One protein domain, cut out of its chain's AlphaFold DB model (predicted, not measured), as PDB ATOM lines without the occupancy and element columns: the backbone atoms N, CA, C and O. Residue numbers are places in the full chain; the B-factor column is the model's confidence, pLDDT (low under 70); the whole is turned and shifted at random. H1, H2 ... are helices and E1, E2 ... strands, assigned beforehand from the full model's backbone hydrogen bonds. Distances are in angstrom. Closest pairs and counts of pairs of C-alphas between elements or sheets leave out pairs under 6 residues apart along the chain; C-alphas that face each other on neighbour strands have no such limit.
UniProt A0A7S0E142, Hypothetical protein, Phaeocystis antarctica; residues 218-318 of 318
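This is residues 218 to 318 of the 318 residues of the protein "Hypothetical protein" of Phaeocystis antarctica (UniProt A0A7S0E142). A two-stranded hairpin, E2 and E3, makes one end, with H2 and H4 beside it and H1 and H3 toward the opposite end. E3 turns sharply into E4, which pairs with E1 in a second small sheet. The printed part has 101 residues with five named helices and four named strands, in the order H1 E1 H2 H3 H4 H5 E2 E3 E4; both sheets are antiparallel and the class is mixed. It is compact, with a radius of gyration of the C-alphas of 13.5 A and spans of 33 by 33 by 26 A.

E2, residues 293 to 297, is 13.2 A long and E3, residues 305 to 309, 13.4 A. E4 is residues 311 to 313 and E1 residues 230 to 232. H4, residues 269 to 278, measures 14.1 A; H2, residues 246 to 254, 12.0 A. H1, residues 218 to 225, begins at C-alpha (148.797, 78.445, 145.014). H3 is residues 259 to 264, H5 residues 289 to 292. E4 ends at C-alpha (160.948, 88.331, 158.809).

In the hairpin E2 and E3, N 294 and O 308 are 2.9 A apart, within hydrogen-bond range. Residues 244 to 245 pair antiparallel with residues 308 to 309 of E3. E3 runs on into E4 at 80 degrees; between E4 and E1, N 231 and O 312 are 2.9 A apart. The closest C-alphas of H2 and E3, Tyr 246 and Phe 307, are 5.4 A apart. H4 and E3 are near each other. H1 and H2 only just touch, with 3 pairs of C-alphas within 8 A, the closest Phe 222 and Phe 253 at 6.5 A, about perpendicular at 90 degrees. H3 is close but not clearly touching H4, C-alphas Val 262 and Leu 270 being closest at 7.2 A; likewise H5 and H4, Thr 275 and Val 289, 7.1 A. H1 and H3 are apart. Every O i to N i+4 pair is within range in H1, H2, H3 and H4; H5 is too short for one.

The C-alphas farthest apart, Ala 301 and Met 318, are 38.4 A apart. The printed part has no cut; the link from E1 to H2 is long, 13 residues. Residues 267 to 268 and 317 to 318 have pLDDT under 70.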
ATOM      1  N   LEU A 218     147.368  78.436 144.689       91.56
ATOM      2  CA  LEU A 218     148.797  78.445 145.014       91.56
ATOM      3  C   LEU A 218     149.213  79.742 145.734       91.56
ATOM      4  O   LEU A 218     150.047  79.707 146.638       91.56
ATOM      5  N   GLN A 219     148.595  80.868 145.362       94.12
ATOM      6  CA  GLN A 219     148.806  82.166 145.996       94.12
ATOM      7  C   GLN A 219     148.324  82.173 147.450       94.12
ATOM      8  O   GLN A 219     149.056  82.632 148.324       94.12
ATOM      9  N   GLU A 220     147.130  81.644 147.725       94.12
ATOM     10  CA  GLU A 220     146.593  81.547 149.088       94.12
ATOM     11  C   GLU A 220     147.456  80.637 149.962       94.12
ATOM     12  O   GLU A 220     147.816  81.028 151.070       94.12
ATOM     13  N   LYS A 221     147.880  79.476 149.439       93.81
ATOM     14  CA  LYS A 221     148.825  78.590 150.140       93.81
ATOM     15  C   LYS A 221     150.132  79.322 150.457       93.81
ATOM     16  O   LYS A 221     150.637  79.228 151.573       93.81
ATOM     17  N   PHE A 222     150.680  80.072 149.496       94.81
ATOM     18  CA  PHE A 222     151.915  80.837 149.699       94.81
ATOM     19  C   PHE A 222     151.728  81.927 150.758       94.81
ATOM     20  O   PHE A 222     152.580  82.108 151.628       94.81
ATOM     21  N   HIS A 223     150.596  82.631 150.721       95.19
ATOM     22  CA  HIS A 223     150.291  83.675 151.687       95.19
ATOM     23  C   HIS A 223     150.149  83.104 153.106       95.19
ATOM     24  O   HIS A 223     150.814  83.571 154.028       95.19
ATOM     25  N   MET A 224     149.361  82.038 153.251       94.06
ATOM     26  CA  MET A 224     149.055  81.397 154.529       94.06
ATOM     27  C   MET A 224     150.266  80.705 155.171       94.06
ATOM     28  O   MET A 224     150.403  80.720 156.388       94.06
ATOM     29  N   HIS A 225     151.157  80.103 154.381       92.88
ATOM     30  CA  HIS A 225     152.257  79.306 154.937       92.88
ATOM     31  C   HIS A 225     153.608  80.015 154.954       92.88
ATOM     32  O   HIS A 225     154.407  79.799 155.863       92.88
ATOM     33  N   VAL A 226     153.883  80.859 153.960       94.94
ATOM     34  CA  VAL A 226     155.156  81.583 153.887       94.94
ATOM     35  C   VAL A 226     154.966  82.968 154.480       94.94
ATOM     36  O   VAL A 226     155.610  83.319 155.465       94.94
ATOM     37  N   MET A 227     154.042  83.748 153.927       95.62
ATOM     38  CA  MET A 227     153.981  85.190 154.187       95.62
ATOM     39  C   MET A 227     153.448  85.559 155.567       95.62
ATOM     40  O   MET A 227     153.647  86.678 156.013       95.62
ATOM     41  N   CYS A 228     152.889  84.612 156.309       94.25
ATOM     42  CA  CYS A 228     152.482  84.848 157.696       94.25
ATOM     43  C   CYS A 228     153.655  85.152 158.636       94.25
ATOM     44  O   CYS A 228     153.474  85.781 159.675       94.25
ATOM     45  N   ASN A 229     154.869  84.771 158.234       95.94
ATOM     46  CA  ASN A 229     156.102  85.111 158.934       95.94
ATOM     47  C   ASN A 229     156.896  86.232 158.251       95.94
ATOM     48  O   ASN A 229     158.023  86.517 158.660       95.94
ATOM     49  N   TYR A 230     156.357  86.853 157.198       97.25
ATOM     50  CA  TYR A 230     157.069  87.847 156.402       97.25
ATOM     51  C   TYR A 230     156.195  89.043 156.051       97.25
ATOM     52  O   TYR A 230     155.175  88.926 155.384       97.25
ATOM     53  N   THR A 231     156.669  90.238 156.383       97.19
ATOM     54  CA  THR A 231     156.014  91.482 155.976       97.19
ATOM     55  C   THR A 231     156.740  92.090 154.774       97.19
ATOM     56  O   THR A 231     157.948  92.346 154.866       97.19
ATOM     57  N   PRO A 232     156.053  92.388 153.655       97.88
ATOM     58  CA  PRO A 232     156.641  93.169 152.574       97.88
ATOM     59  C   PRO A 232     157.031  94.571 153.048       97.88
ATOM     60  O   PRO A 232     156.219  95.281 153.644       97.88
ATOM     61  N   LYS A 233     158.277  94.978 152.791       98.12
ATOM     62  CA  LYS A 233     158.809  96.290 153.184       98.12
ATOM     63  C   LYS A 233     159.295  97.062 151.973       98.12
ATOM     64  O   LYS A 233     159.710  96.475 150.980       98.12
ATOM     65  N   HIS A 234     159.244  98.387 152.054       98.06
ATOM     66  CA  HIS A 234     159.785  99.218 150.990       98.06
ATOM     67  C   HIS A 234     161.322  99.051 150.939       98.06
ATOM     68  O   HIS A 234     161.968  99.015 151.991       98.06
ATOM     69  N   PRO A 235     161.958  98.984 149.753       97.50
ATOM     70  CA  PRO A 235     163.402  98.759 149.631       97.50
ATOM     71  C   PRO A 235     164.290  99.852 150.243       97.50
ATOM     72  O   PRO A 235     165.483  99.621 150.426       97.50
ATOM     73  N   SER A 236     163.740 101.028 150.565       97.31
ATOM     74  CA  SER A 236     164.446 102.069 151.330       97.31
ATOM     75  C   SER A 236     164.397 101.863 152.846       97.31
ATOM     76  O   SER A 236     165.212 102.446 153.551       97.31
ATOM     77  N   GLU A 237     163.447 101.076 153.352       97.69
ATOM     78  CA  GLU A 237     163.268 100.815 154.787       97.69
ATOM     79  C   GLU A 237     164.072  99.601 155.262       97.69
ATOM     80  O   GLU A 237     164.408  99.511 156.442       97.69
ATOM     81  N   LEU A 238     164.362  98.657 154.359       97.19
ATOM     82  CA  LEU A 238     165.009  97.392 154.691       97.19
ATOM     83  C   LEU A 238     166.411  97.290 154.061       97.19
ATOM     84  O   LEU A 238     166.530  97.270 152.828       97.19
ATOM     85  N   PRO A 239     167.480  97.156 154.867       96.88
ATOM     86  CA  PRO A 239     168.827  96.920 154.361       96.88
ATOM     87  C   PRO A 239     168.910  95.644 153.513       96.88
ATOM     88  O   PRO A 239     168.287  94.634 153.816       96.88
ATOM     89  N   LYS A 240     169.741  95.642 152.461       95.25
ATOM     90  CA  LYS A 240     169.855  94.507 151.515       95.25
ATOM     91  C   LYS A 240     170.298  93.184 152.150       95.25
ATOM     92  O   LYS A 240     170.066  92.125 151.566       95.25
ATOM     93  N   PHE A 241     170.999  93.232 153.282       94.00
ATOM     94  CA  PHE A 241     171.425  92.023 153.985       94.00
ATOM     95  C   PHE A 241     170.243  91.312 154.661       94.00
ATOM     96  O   PHE A 241     170.234  90.085 154.657       94.00
ATOM     97  N   ASP A 242     169.217  92.061 155.080       96.56
ATOM     98  CA  ASP A 242     167.979  91.547 155.688       96.56
ATOM     99  C   ASP A 242     166.951  91.049 154.661       96.56
ATOM    100  O   ASP A 242     165.890  90.548 155.024       96.56
ATOM    101  N   TRP A 243     167.229  91.199 153.363       97.06
ATOM    102  CA  TRP A 243     166.342  90.688 152.323       97.06
ATOM    103  C   TRP A 243     166.366  89.159 152.309       97.06
ATOM    104  O   TRP A 243     167.428  88.529 152.386       97.06
ATOM    105  N   VAL A 244     165.196  88.562 152.115       97.31
ATOM    106  CA  VAL A 244     165.022  87.109 152.128       97.31
ATOM    107  C   VAL A 244     165.411  86.529 150.775       97.31
ATOM    108  O   VAL A 244     165.031  87.051 149.725       97.31
ATOM    109  N   SER A 245     166.192  85.450 150.781       96.38
ATOM    110  CA  SER A 245     166.586  84.767 149.550       96.38
ATOM    111  C   SER A 245     165.435  83.949 148.962       96.38
ATOM    112  O   SER A 245     164.615  83.379 149.680       96.38
ATOM    113  N   TYR A 246     165.397  83.849 147.634       95.44
ATOM    114  CA  TYR A 246     164.452  83.003 146.906       95.44
ATOM    115  C   TYR A 246     164.496  81.555 147.394       95.44
ATOM    116  O   TYR A 246     163.451  80.974 147.657       95.44
ATOM    117  N   ASN A 247     165.702  81.004 147.570       93.94
ATOM    118  CA  ASN A 247     165.885  79.637 148.050       93.94
ATOM    119  C   ASN A 247     165.214  79.439 149.413       93.94
ATOM    120  O   ASN A 247     164.570  78.423 149.630       93.94
ATOM    121  N   HIS A 248     165.304  80.426 150.308       95.19
ATOM    122  CA  HIS A 248     164.657  80.338 151.610       95.19
ATOM    123  C   HIS A 248     163.124  80.310 151.500       95.19
ATOM    124  O   HIS A 248     162.491  79.445 152.096       95.19
ATOM    125  N   LEU A 249     162.528  81.193 150.687       95.19
ATOM    126  CA  LEU A 249     161.077  81.172 150.435       95.19
ATOM    127  C   LEU A 249     160.631  79.863 149.775       95.19
ATOM    128  O   LEU A 249     159.578  79.335 150.117       95.19
ATOM    129  N   PHE A 250     161.438  79.338 148.850       93.38
ATOM    130  CA  PHE A 250     161.178  78.072 148.176       93.38
ATOM    131  C   PHE A 250     161.151  76.905 149.170       93.38
ATOM    132  O   PHE A 250     160.167  76.176 149.195       93.38
ATOM    133  N   TYR A 251     162.164  76.775 150.034       93.19
ATOM    134  CA  TYR A 251     162.216  75.701 151.035       93.19
ATOM    135  C   TYR A 251     161.067  75.766 152.042       93.19
ATOM    136  O   TYR A 251     160.552  74.728 152.450       93.19
ATOM    137  N   LEU A 252     160.646  76.972 152.433       93.62
ATOM    138  CA  LEU A 252     159.471  77.131 153.289       93.62
ATOM    139  C   LEU A 252     158.195  76.698 152.569       93.62
ATOM    140  O   LEU A 252     157.341  76.061 153.173       93.62
ATOM    141  N   PHE A 253     158.062  77.026 151.284       92.94
ATOM    142  CA  PHE A 253     156.866  76.711 150.511       92.94
ATOM    143  C   PHE A 253     156.758  75.230 150.122       92.94
ATOM    144  O   PHE A 253     155.659  74.676 150.097       92.94
ATOM    145  N   GLU A 254     157.894  74.581 149.861       90.81
ATOM    146  CA  GLU A 254     157.999  73.169 149.471       90.81
ATOM    147  C   GLU A 254     157.373  72.213 150.500       90.81
ATOM    148  O   GLU A 254     156.862  71.160 150.132       90.81
ATOM    149  N   GLN A 255     157.336  72.595 151.779       89.94
ATOM    150  CA  GLN A 255     156.751  71.776 152.846       89.94
ATOM    151  C   GLN A 255     155.221  71.665 152.769       89.94
ATOM    152  O   GLN A 255     154.647  70.726 153.317       89.94
ATOM    153  N   TYR A 256     154.555  72.610 152.100       87.81
ATOM    154  CA  TYR A 256     153.092  72.731 152.113       87.81
ATOM    155  C   TYR A 256     152.440  72.423 150.771       87.81
ATOM    156  O   TYR A 256     151.230  72.195 150.697       87.81
ATOM    157  N   VAL A 257     153.222  72.428 149.698       84.25
ATOM    158  CA  VAL A 257     152.731  72.145 148.356       84.25
ATOM    159  C   VAL A 257     153.410  70.879 147.861       84.25
ATOM    160  O   VAL A 257     154.638  70.823 147.874       84.25
ATOM    161  N   PRO A 258     152.652  69.867 147.393       79.62
ATOM    162  CA  PRO A 258     153.250  68.690 146.785       79.62
ATOM    163  C   PRO A 258     154.232  69.147 145.712       79.62
ATOM    164  O   PRO A 258     153.856  69.928 144.837       79.62
ATOM    165  N   VAL A 259     155.472  68.657 145.771       73.38
ATOM    166  CA  VAL A 259     156.574  69.042 144.869       73.38
ATOM    167  C   VAL A 259     156.104  69.105 143.405       73.38
ATOM    168  O   VAL A 259     156.433  70.027 142.666       73.38
ATOM    169  N   LEU A 260     155.216  68.190 143.013       72.56
ATOM    170  CA  LEU A 260     154.578  68.134 141.698       72.56
ATOM    171  C   LEU A 260     153.838  69.413 141.263       72.56
ATOM    172  O   LEU A 260     153.912  69.749 140.087       72.56
ATOM    173  N   GLU A 261     153.120  70.131 142.130       77.56
ATOM    174  CA  GLU A 261     152.363  71.333 141.723       77.56
ATOM    175  C   GLU A 261     153.290  72.512 141.411       77.56
ATOM    176  O   GLU A 261     153.124  73.176 140.387       77.56
ATOM    177  N   VAL A 262     154.310  72.738 142.245       72.81
ATOM    178  CA  VAL A 262     155.293  73.813 142.025       72.81
ATOM    179  C   VAL A 262     156.173  73.496 140.813       72.81
ATOM    180  O   VAL A 262     156.480  74.377 140.012       72.81
ATOM    181  N   TRP A 263     156.541  72.226 140.627       72.06
ATOM    182  CA  TRP A 263     157.411  71.803 139.529       72.06
ATOM    183  C   TRP A 263     156.700  71.687 138.183       72.06
ATOM    184  O   TRP A 263     157.344  71.917 137.161       72.06
ATOM    185  N   LYS A 264     155.386  71.424 138.152       78.88
ATOM    186  CA  LYS A 264     154.584  71.518 136.914       78.88
ATOM    187  C   LYS A 264     154.674  72.900 136.269       78.88
ATOM    188  O   LYS A 264     154.546  73.020 135.057       78.88
ATOM    189  N   LEU A 265     154.915  73.927 137.080       72.06
ATOM    190  CA  LEU A 265     155.110  75.300 136.635       72.06
ATOM    191  C   LEU A 265     156.581  75.607 136.293       72.06
ATOM    192  O   LEU A 265     156.843  76.556 135.559       72.06
ATOM    193  N   GLY A 266     157.529  74.786 136.754       71.00
ATOM    194  CA  GLY A 266     158.970  74.911 136.529       71.00
ATOM    195  C   GLY A 266     159.710  75.656 137.659       71.00
ATOM    196  O   GLY A 266     159.158  76.567 138.277       71.00
ATOM    197  N   PRO A 267     160.991  75.333 137.924       56.66
ATOM    198  CA  PRO A 267     161.759  75.861 139.066       56.66
ATOM    199  C   PRO A 267     162.045  77.373 139.011       56.66
ATOM    200  O   PRO A 267     162.385  77.974 140.027       56.66
ATOM    201  N   GLY A 268     161.901  78.009 137.842       69.19
ATOM    202  CA  GLY A 268     161.987  79.466 137.684       69.19
ATOM    203  C   GLY A 268     160.666  80.204 137.924       69.19
ATOM    204  O   GLY A 268     160.661  81.434 138.000       69.19
ATOM    205  N   ASN A 269     159.554  79.476 138.054       86.75
ATOM    206  CA  ASN A 269     158.222  80.066 138.001       86.75
ATOM    207  C   ASN A 269     157.771  80.627 139.352       86.75
ATOM    208  O   ASN A 269     157.171  81.693 139.386       86.75
ATOM    209  N   LEU A 270     158.156  80.021 140.485       90.94
ATOM    210  CA  LEU A 270     157.801  80.586 141.795       90.94
ATOM    211  C   LEU A 270     158.327  82.020 141.956       90.94
ATOM    212  O   LEU A 270     157.624  82.882 142.470       90.94
ATOM    213  N   LYS A 271     159.534  82.311 141.456       93.56
ATOM    214  CA  LYS A 271     160.066  83.679 141.447       93.56
ATOM    215  C   LYS A 271     159.144  84.626 140.668       93.56
ATOM    216  O   LYS A 271     158.846  85.710 141.163       93.56
ATOM    217  N   GLN A 272     158.711  84.222 139.474       93.94
ATOM    218  CA  GLN A 272     157.817  85.009 138.627       93.94
ATOM    219  C   GLN A 272     156.451  85.216 139.294       93.94
ATOM    220  O   GLN A 272     155.971  86.345 139.352       93.94
ATOM    221  N   LEU A 273     155.886  84.162 139.880       94.25
ATOM    222  CA  LEU A 273     154.633  84.211 140.627       94.25
ATOM    223  C   LEU A 273     154.717  85.158 141.822       94.25
ATOM    224  O   LEU A 273     153.863  86.023 141.966       94.25
ATOM    225  N   ILE A 274     155.782  85.084 142.628       95.81
ATOM    226  CA  ILE A 274     155.999  86.033 143.730       95.81
ATOM    227  C   ILE A 274     156.067  87.459 143.180       95.81
ATOM    228  O   ILE A 274     155.432  88.359 143.731       95.81
ATOM    229  N   THR A 275     156.801  87.687 142.084       96.25
ATOM    230  CA  THR A 275     156.861  89.030 141.494       96.25
ATOM    231  C   THR A 275     155.501  89.515 140.998       96.25
ATOM    232  O   THR A 275     155.177  90.688 141.154       96.25
ATOM    233  N   GLU A 276     154.688  88.619 140.444       95.88
ATOM    234  CA  GLU A 276     153.367  88.932 139.918       95.88
ATOM    235  C   GLU A 276     152.336  89.189 141.021       95.88
ATOM    236  O   GLU A 276     151.608  90.178 140.940       95.88
ATOM    237  N   TRP A 277     152.306  88.355 142.062       96.38
ATOM    238  CA  TRP A 277     151.393  88.488 143.199       96.38
ATOM    239  C   TRP A 277     151.656  89.757 144.007       96.38
ATOM    240  O   TRP A 277     150.717  90.373 144.504       96.38
ATOM    241  N   TYR A 278     152.923  90.167 144.127       97.44
ATOM    242  CA  TYR A 278     153.310  91.302 144.965       97.44
ATOM    243  C   TYR A 278     153.518  92.613 144.197       97.44
ATOM    244  O   TYR A 278     153.677  93.649 144.836       97.44
ATOM    245  N   LYS A 279     153.442  92.639 142.858       96.75
ATOM    246  CA  LYS A 279     153.620  93.887 142.079       96.75
ATOM    247  C   LYS A 279     152.652  95.011 142.469       96.75
ATOM    248  O   LYS A 279     152.993  96.182 142.335       96.75
ATOM    249  N   SER A 280     151.450  94.660 142.926       96.69
ATOM    250  CA  SER A 280     150.396  95.591 143.347       96.69
ATOM    251  C   SER A 280     150.391  95.869 144.852       96.69
ATOM    252  O   SER A 280     149.568  96.653 145.321       96.69
ATOM    253  N   HIS A 281     151.286  95.248 145.625       97.56
ATOM    254  CA  HIS A 281     151.345  95.456 147.067       97.56
ATOM    255  C   HIS A 281     151.736  96.915 147.378       97.56
ATOM    256  O   HIS A 281     152.672  97.418 146.751       97.56
ATOM    257  N   PRO A 282     151.118  97.596 148.365       97.88
ATOM    258  CA  PRO A 282     151.409  99.002 148.670       97.88
ATOM    259  C   PRO A 282     152.896  99.307 148.900       97.88
ATOM    260  O   PRO A 282     153.385 100.349 148.486       97.88
ATOM    261  N   ALA A 283     153.640  98.364 149.490       97.69
ATOM    262  CA  ALA A 283     155.088  98.488 149.702       97.69
ATOM    263  C   ALA A 283     155.928  98.529 148.405       97.69
ATOM    264  O   ALA A 283     157.076  98.970 148.441       97.69
ATOM    265  N   PHE A 284     155.387  98.051 147.280       97.94
ATOM    266  CA  PHE A 284     156.072  97.963 145.983       97.94
ATOM    267  C   PHE A 284     155.364  98.735 144.866       97.94
ATOM    268  O   PHE A 284     155.879  98.806 143.750       97.94
ATOM    269  N   ALA A 285     154.193  99.310 145.144       96.31
ATOM    270  CA  ALA A 285     153.407 100.045 144.169       96.31
ATOM    271  C   ALA A 285     154.228 101.206 143.580       96.31
ATOM    272  O   ALA A 285     154.804 102.017 144.300       96.31
ATOM    273  N   GLY A 286     154.310 101.260 142.248       96.56
ATOM    274  CA  GLY A 286     155.101 102.264 141.526       96.56
ATOM    275  C   GLY A 286     156.610 101.985 141.459       96.56
ATOM    276  O   GLY A 286     157.330 102.722 140.786       96.56
ATOM    277  N   LEU A 287     157.105 100.916 142.091       97.19
ATOM    278  CA  LEU A 287     158.506 100.509 142.004       97.19
ATOM    279  C   LEU A 287     158.728  99.511 140.864       97.19
ATOM    280  O   LEU A 287     157.926  98.613 140.612       97.19
ATOM    281  N   LYS A 288     159.886  99.617 140.206       97.25
ATOM    282  CA  LYS A 288     160.355  98.587 139.268       97.25
ATOM    283  C   LYS A 288     160.667  97.299 140.030       97.25
ATOM    284  O   LYS A 288     161.168  97.364 141.150       97.25
ATOM    285  N   VAL A 289     160.459  96.138 139.405       96.44
ATOM    286  CA  VAL A 289     160.716  94.833 140.044       96.44
ATOM    287  C   VAL A 289     162.160  94.714 140.544       96.44
ATOM    288  O   VAL A 289     162.375  94.274 141.667       96.44
ATOM    289  N   ASP A 290     163.141  95.233 139.798       96.06
ATOM    290  CA  ASP A 290     164.558  95.253 140.207       96.06
ATOM    291  C   ASP A 290     164.849  96.055 141.489       96.06
ATOM    292  O   ASP A 290     165.914  95.904 142.102       96.06
ATOM    293  N   ALA A 291     163.929  96.936 141.894       97.25
ATOM    294  CA  ALA A 291     164.069  97.728 143.109       97.25
ATOM    295  C   ALA A 291     163.795  96.904 144.373       97.25
ATOM    296  O   ALA A 291     164.366  97.223 145.412       97.25
ATOM    297  N   TRP A 292     162.971  95.853 144.295       97.12
ATOM    298  CA  TRP A 292     162.534  95.054 145.452       97.12
ATOM    299  C   TRP A 292     162.736  93.537 145.292       97.12
ATOM    300  O   TRP A 292     162.678  92.804 146.278       97.12
ATOM    301  N   CYS A 293     163.040  93.066 144.081       97.25
ATOM    302  CA  CYS A 293     163.541  91.732 143.770       97.25
ATOM    303  C   CYS A 293     164.885  91.884 143.055       97.25
ATOM    304  O   CYS A 293     164.941  92.293 141.896       97.25
ATOM    305  N   LYS A 294     165.991  91.573 143.735       95.88
ATOM    306  CA  LYS A 294     167.332  91.832 143.201       95.88
ATOM    307  C   LYS A 294     168.181  90.579 143.129       95.88
ATOM    308  O   LYS A 294     168.208  89.757 144.040       95.88
ATOM    309  N   ARG A 295     168.932  90.476 142.037       95.00
ATOM    310  CA  ARG A 295     169.982  89.482 141.848       95.00
ATOM    311  C   ARG A 295     171.246  89.945 142.587       95.00
ATOM    312  O   ARG A 295     171.831  90.965 142.228       95.00
ATOM    313  N   LEU A 296     171.642  89.233 143.640       92.12
ATOM    314  CA  LEU A 296     172.761  89.583 144.522       92.12
ATOM    315  C   LEU A 296     173.787  88.444 144.579       92.12
ATOM    316  O   LEU A 296     173.436  87.274 144.474       92.12
ATOM    317  N   LYS A 297     175.066  88.791 144.741       91.00
ATOM    318  CA  LYS A 297     176.127  87.811 145.019       91.00
ATOM    319  C   LYS A 297     176.091  87.483 146.510       91.00
ATOM    320  O   LYS A 297     176.107  88.403 147.324       91.00
ATOM    321  N   GLU A 298     175.983  86.202 146.848       82.75
ATOM    322  CA  GLU A 298     175.736  85.733 148.220       82.75
ATOM    323  C   GLU A 298     176.931  85.957 149.151       82.75
ATOM    324  O   GLU A 298     176.767  86.256 150.329       82.75
ATOM    325  N   THR A 299     178.149  85.889 148.626       84.00
ATOM    326  CA  THR A 299     179.383  86.228 149.340       84.00
ATOM    327  C   THR A 299     180.424  86.638 148.302       84.00
ATOM    328  O   THR A 299     180.424  86.108 147.198       84.00
ATOM    329  N   GLN A 300     181.349  87.554 148.616       77.81
ATOM    330  CA  GLN A 300     182.438  87.910 147.682       77.81
ATOM    331  C   GLN A 300     183.293  86.691 147.275       77.81
ATOM    332  O   GLN A 300     183.870  86.666 146.193       77.81
ATOM    333  N   ALA A 301     183.344  85.672 148.137       85.44
ATOM    334  CA  ALA A 301     184.040  84.415 147.894       85.44
ATOM    335  C   ALA A 301     183.249  83.436 147.008       85.44
ATOM    336  O   ALA A 301     183.856  82.604 146.334       85.44
ATOM    337  N   SER A 302     181.914  83.520 146.985       82.75
ATOM    338  CA  SER A 302     181.084  82.630 146.179       82.75
ATOM    339  C   SER A 302     180.734  83.293 144.847       82.75
ATOM    340  O   SER A 302     180.288  84.435 144.760       82.75
ATOM    341  N   LYS A 303     180.901  82.548 143.752       90.94
ATOM    342  CA  LYS A 303     180.388  82.960 142.436       90.94
ATOM    343  C   LYS A 303     178.872  82.726 142.318       90.94
ATOM    344  O   LYS A 303     178.311  82.952 141.247       90.94
ATOM    345  N   SER A 304     178.212  82.274 143.393       91.94
ATOM    346  CA  SER A 304     176.773  82.035 143.418       91.94
ATOM    347  C   SER A 304     176.021  83.361 143.381       91.94
ATOM    348  O   SER A 304     176.307  84.312 144.114       91.94
ATOM    349  N   VAL A 305     175.047  83.426 142.479       93.19
ATOM    350  CA  VAL A 305     174.172  84.579 142.348       93.19
ATOM    351  C   VAL A 305     172.772  84.160 142.759       93.19
ATOM    352  O   VAL A 305     172.199  83.258 142.156       93.19
ATOM    353  N   VAL A 306     172.228  84.831 143.767       94.31
ATOM    354  CA  VAL A 306     170.961  84.485 144.411       94.31
ATOM    355  C   VAL A 306     169.977  85.637 144.231       94.31
ATOM    356  O   VAL A 306     170.350  86.810 144.283       94.31
ATOM    357  N   PHE A 307     168.705  85.324 143.992       96.06
ATOM    358  CA  PHE A 307     167.642  86.329 144.003       96.06
ATOM    359  C   PHE A 307     167.195  86.586 145.439       96.06
ATOM    360  O   PHE A 307     166.973  85.637 146.188       96.06
ATOM    361  N   LYS A 308     167.059  87.855 145.821       97.56
ATOM    362  CA  LYS A 308     166.522  88.265 147.120       97.56
ATOM    363  C   LYS A 308     165.315  89.182 146.952       97.56
ATOM    364  O   LYS A 308     165.294  89.994 146.027       97.56
ATOM    365  N   PHE A 309     164.362  89.073 147.868       98.00
ATOM    366  CA  PHE A 309     163.138  89.866 147.928       98.00
ATOM    367  C   PHE A 309     163.126  90.746 149.176       98.00
ATOM    368  O   PHE A 309     163.617  90.344 150.233       98.00
ATOM    369  N   CYS A 310     162.535  91.934 149.069       97.94
ATOM    370  CA  CYS A 310     162.391  92.880 150.175       97.94
ATOM    371  C   CYS A 310     161.244  92.491 151.131       97.94
ATOM    372  O   CYS A 310     160.261  93.207 151.324       97.94
ATOM    373  N   PHE A 311     161.365  91.301 151.711       98.00
ATOM    374  CA  PHE A 311     160.489  90.786 152.754       98.00
ATOM    375  C   PHE A 311     161.252  90.804 154.073       98.00
ATOM    376  O   PHE A 311     162.387  90.337 154.126       98.00
ATOM    377  N   LYS A 312     160.650  91.353 155.127       97.25
ATOM    378  CA  LYS A 312     161.218  91.335 156.477       97.25
ATOM    379  C   LYS A 312     160.605  90.182 157.255       97.25
ATOM    380  O   LYS A 312     159.383  90.077 157.297       97.25
ATOM    381  N   TYR A 313     161.433  89.359 157.891       96.81
ATOM    382  CA  TYR A 313     160.948  88.331 158.809       96.81
ATOM    383  C   TYR A 313     160.264  88.981 160.020       96.81
ATOM    384  O   TYR A 313     160.857  89.810 160.715       96.81
ATOM    385  N   THR A 314     158.999  88.637 160.232       95.25
ATOM    386  CA  THR A 314     158.123  89.131 161.299       95.25
ATOM    387  C   THR A 314     157.272  87.959 161.793       95.25
ATOM    388  O   THR A 314     156.147  87.787 161.318       95.25
ATOM    389  N   PRO A 315     157.810  87.101 162.677       91.94
ATOM    390  CA  PRO A 315     157.058  85.969 163.204       91.94
ATOM    391  C   PRO A 315     155.906  86.463 164.087       91.94
ATOM    392  O   PRO A 315     156.082  87.411 164.851       91.94
ATOM    393  N   GLY A 316     154.744  85.809 164.002       78.62
ATOM    394  CA  GLY A 316     153.606  86.076 164.895       78.62
ATOM    395  C   GLY A 316     152.588  87.106 164.400       78.62
ATOM    396  O   GLY A 316     151.914  87.727 165.214       78.62
ATOM    397  N   CYS A 317     152.453  87.305 163.086       59.50
ATOM    398  CA  CYS A 317     151.341  88.080 162.515       59.50
ATOM    399  C   CYS A 317     150.046  87.259 162.315       59.50
ATOM    400  O   CYS A 317     149.146  87.727 161.619       59.50
ATOM    401  N   MET A 318     149.951  86.066 162.911       55.16
ATOM    402  CA  MET A 318     148.751  85.219 162.943       55.16
ATOM    403  C   MET A 318     148.261  85.020 164.369       55.16
ATOM    404  O   MET A 318     149.128  84.840 165.253       55.16
TER     405      MET A 318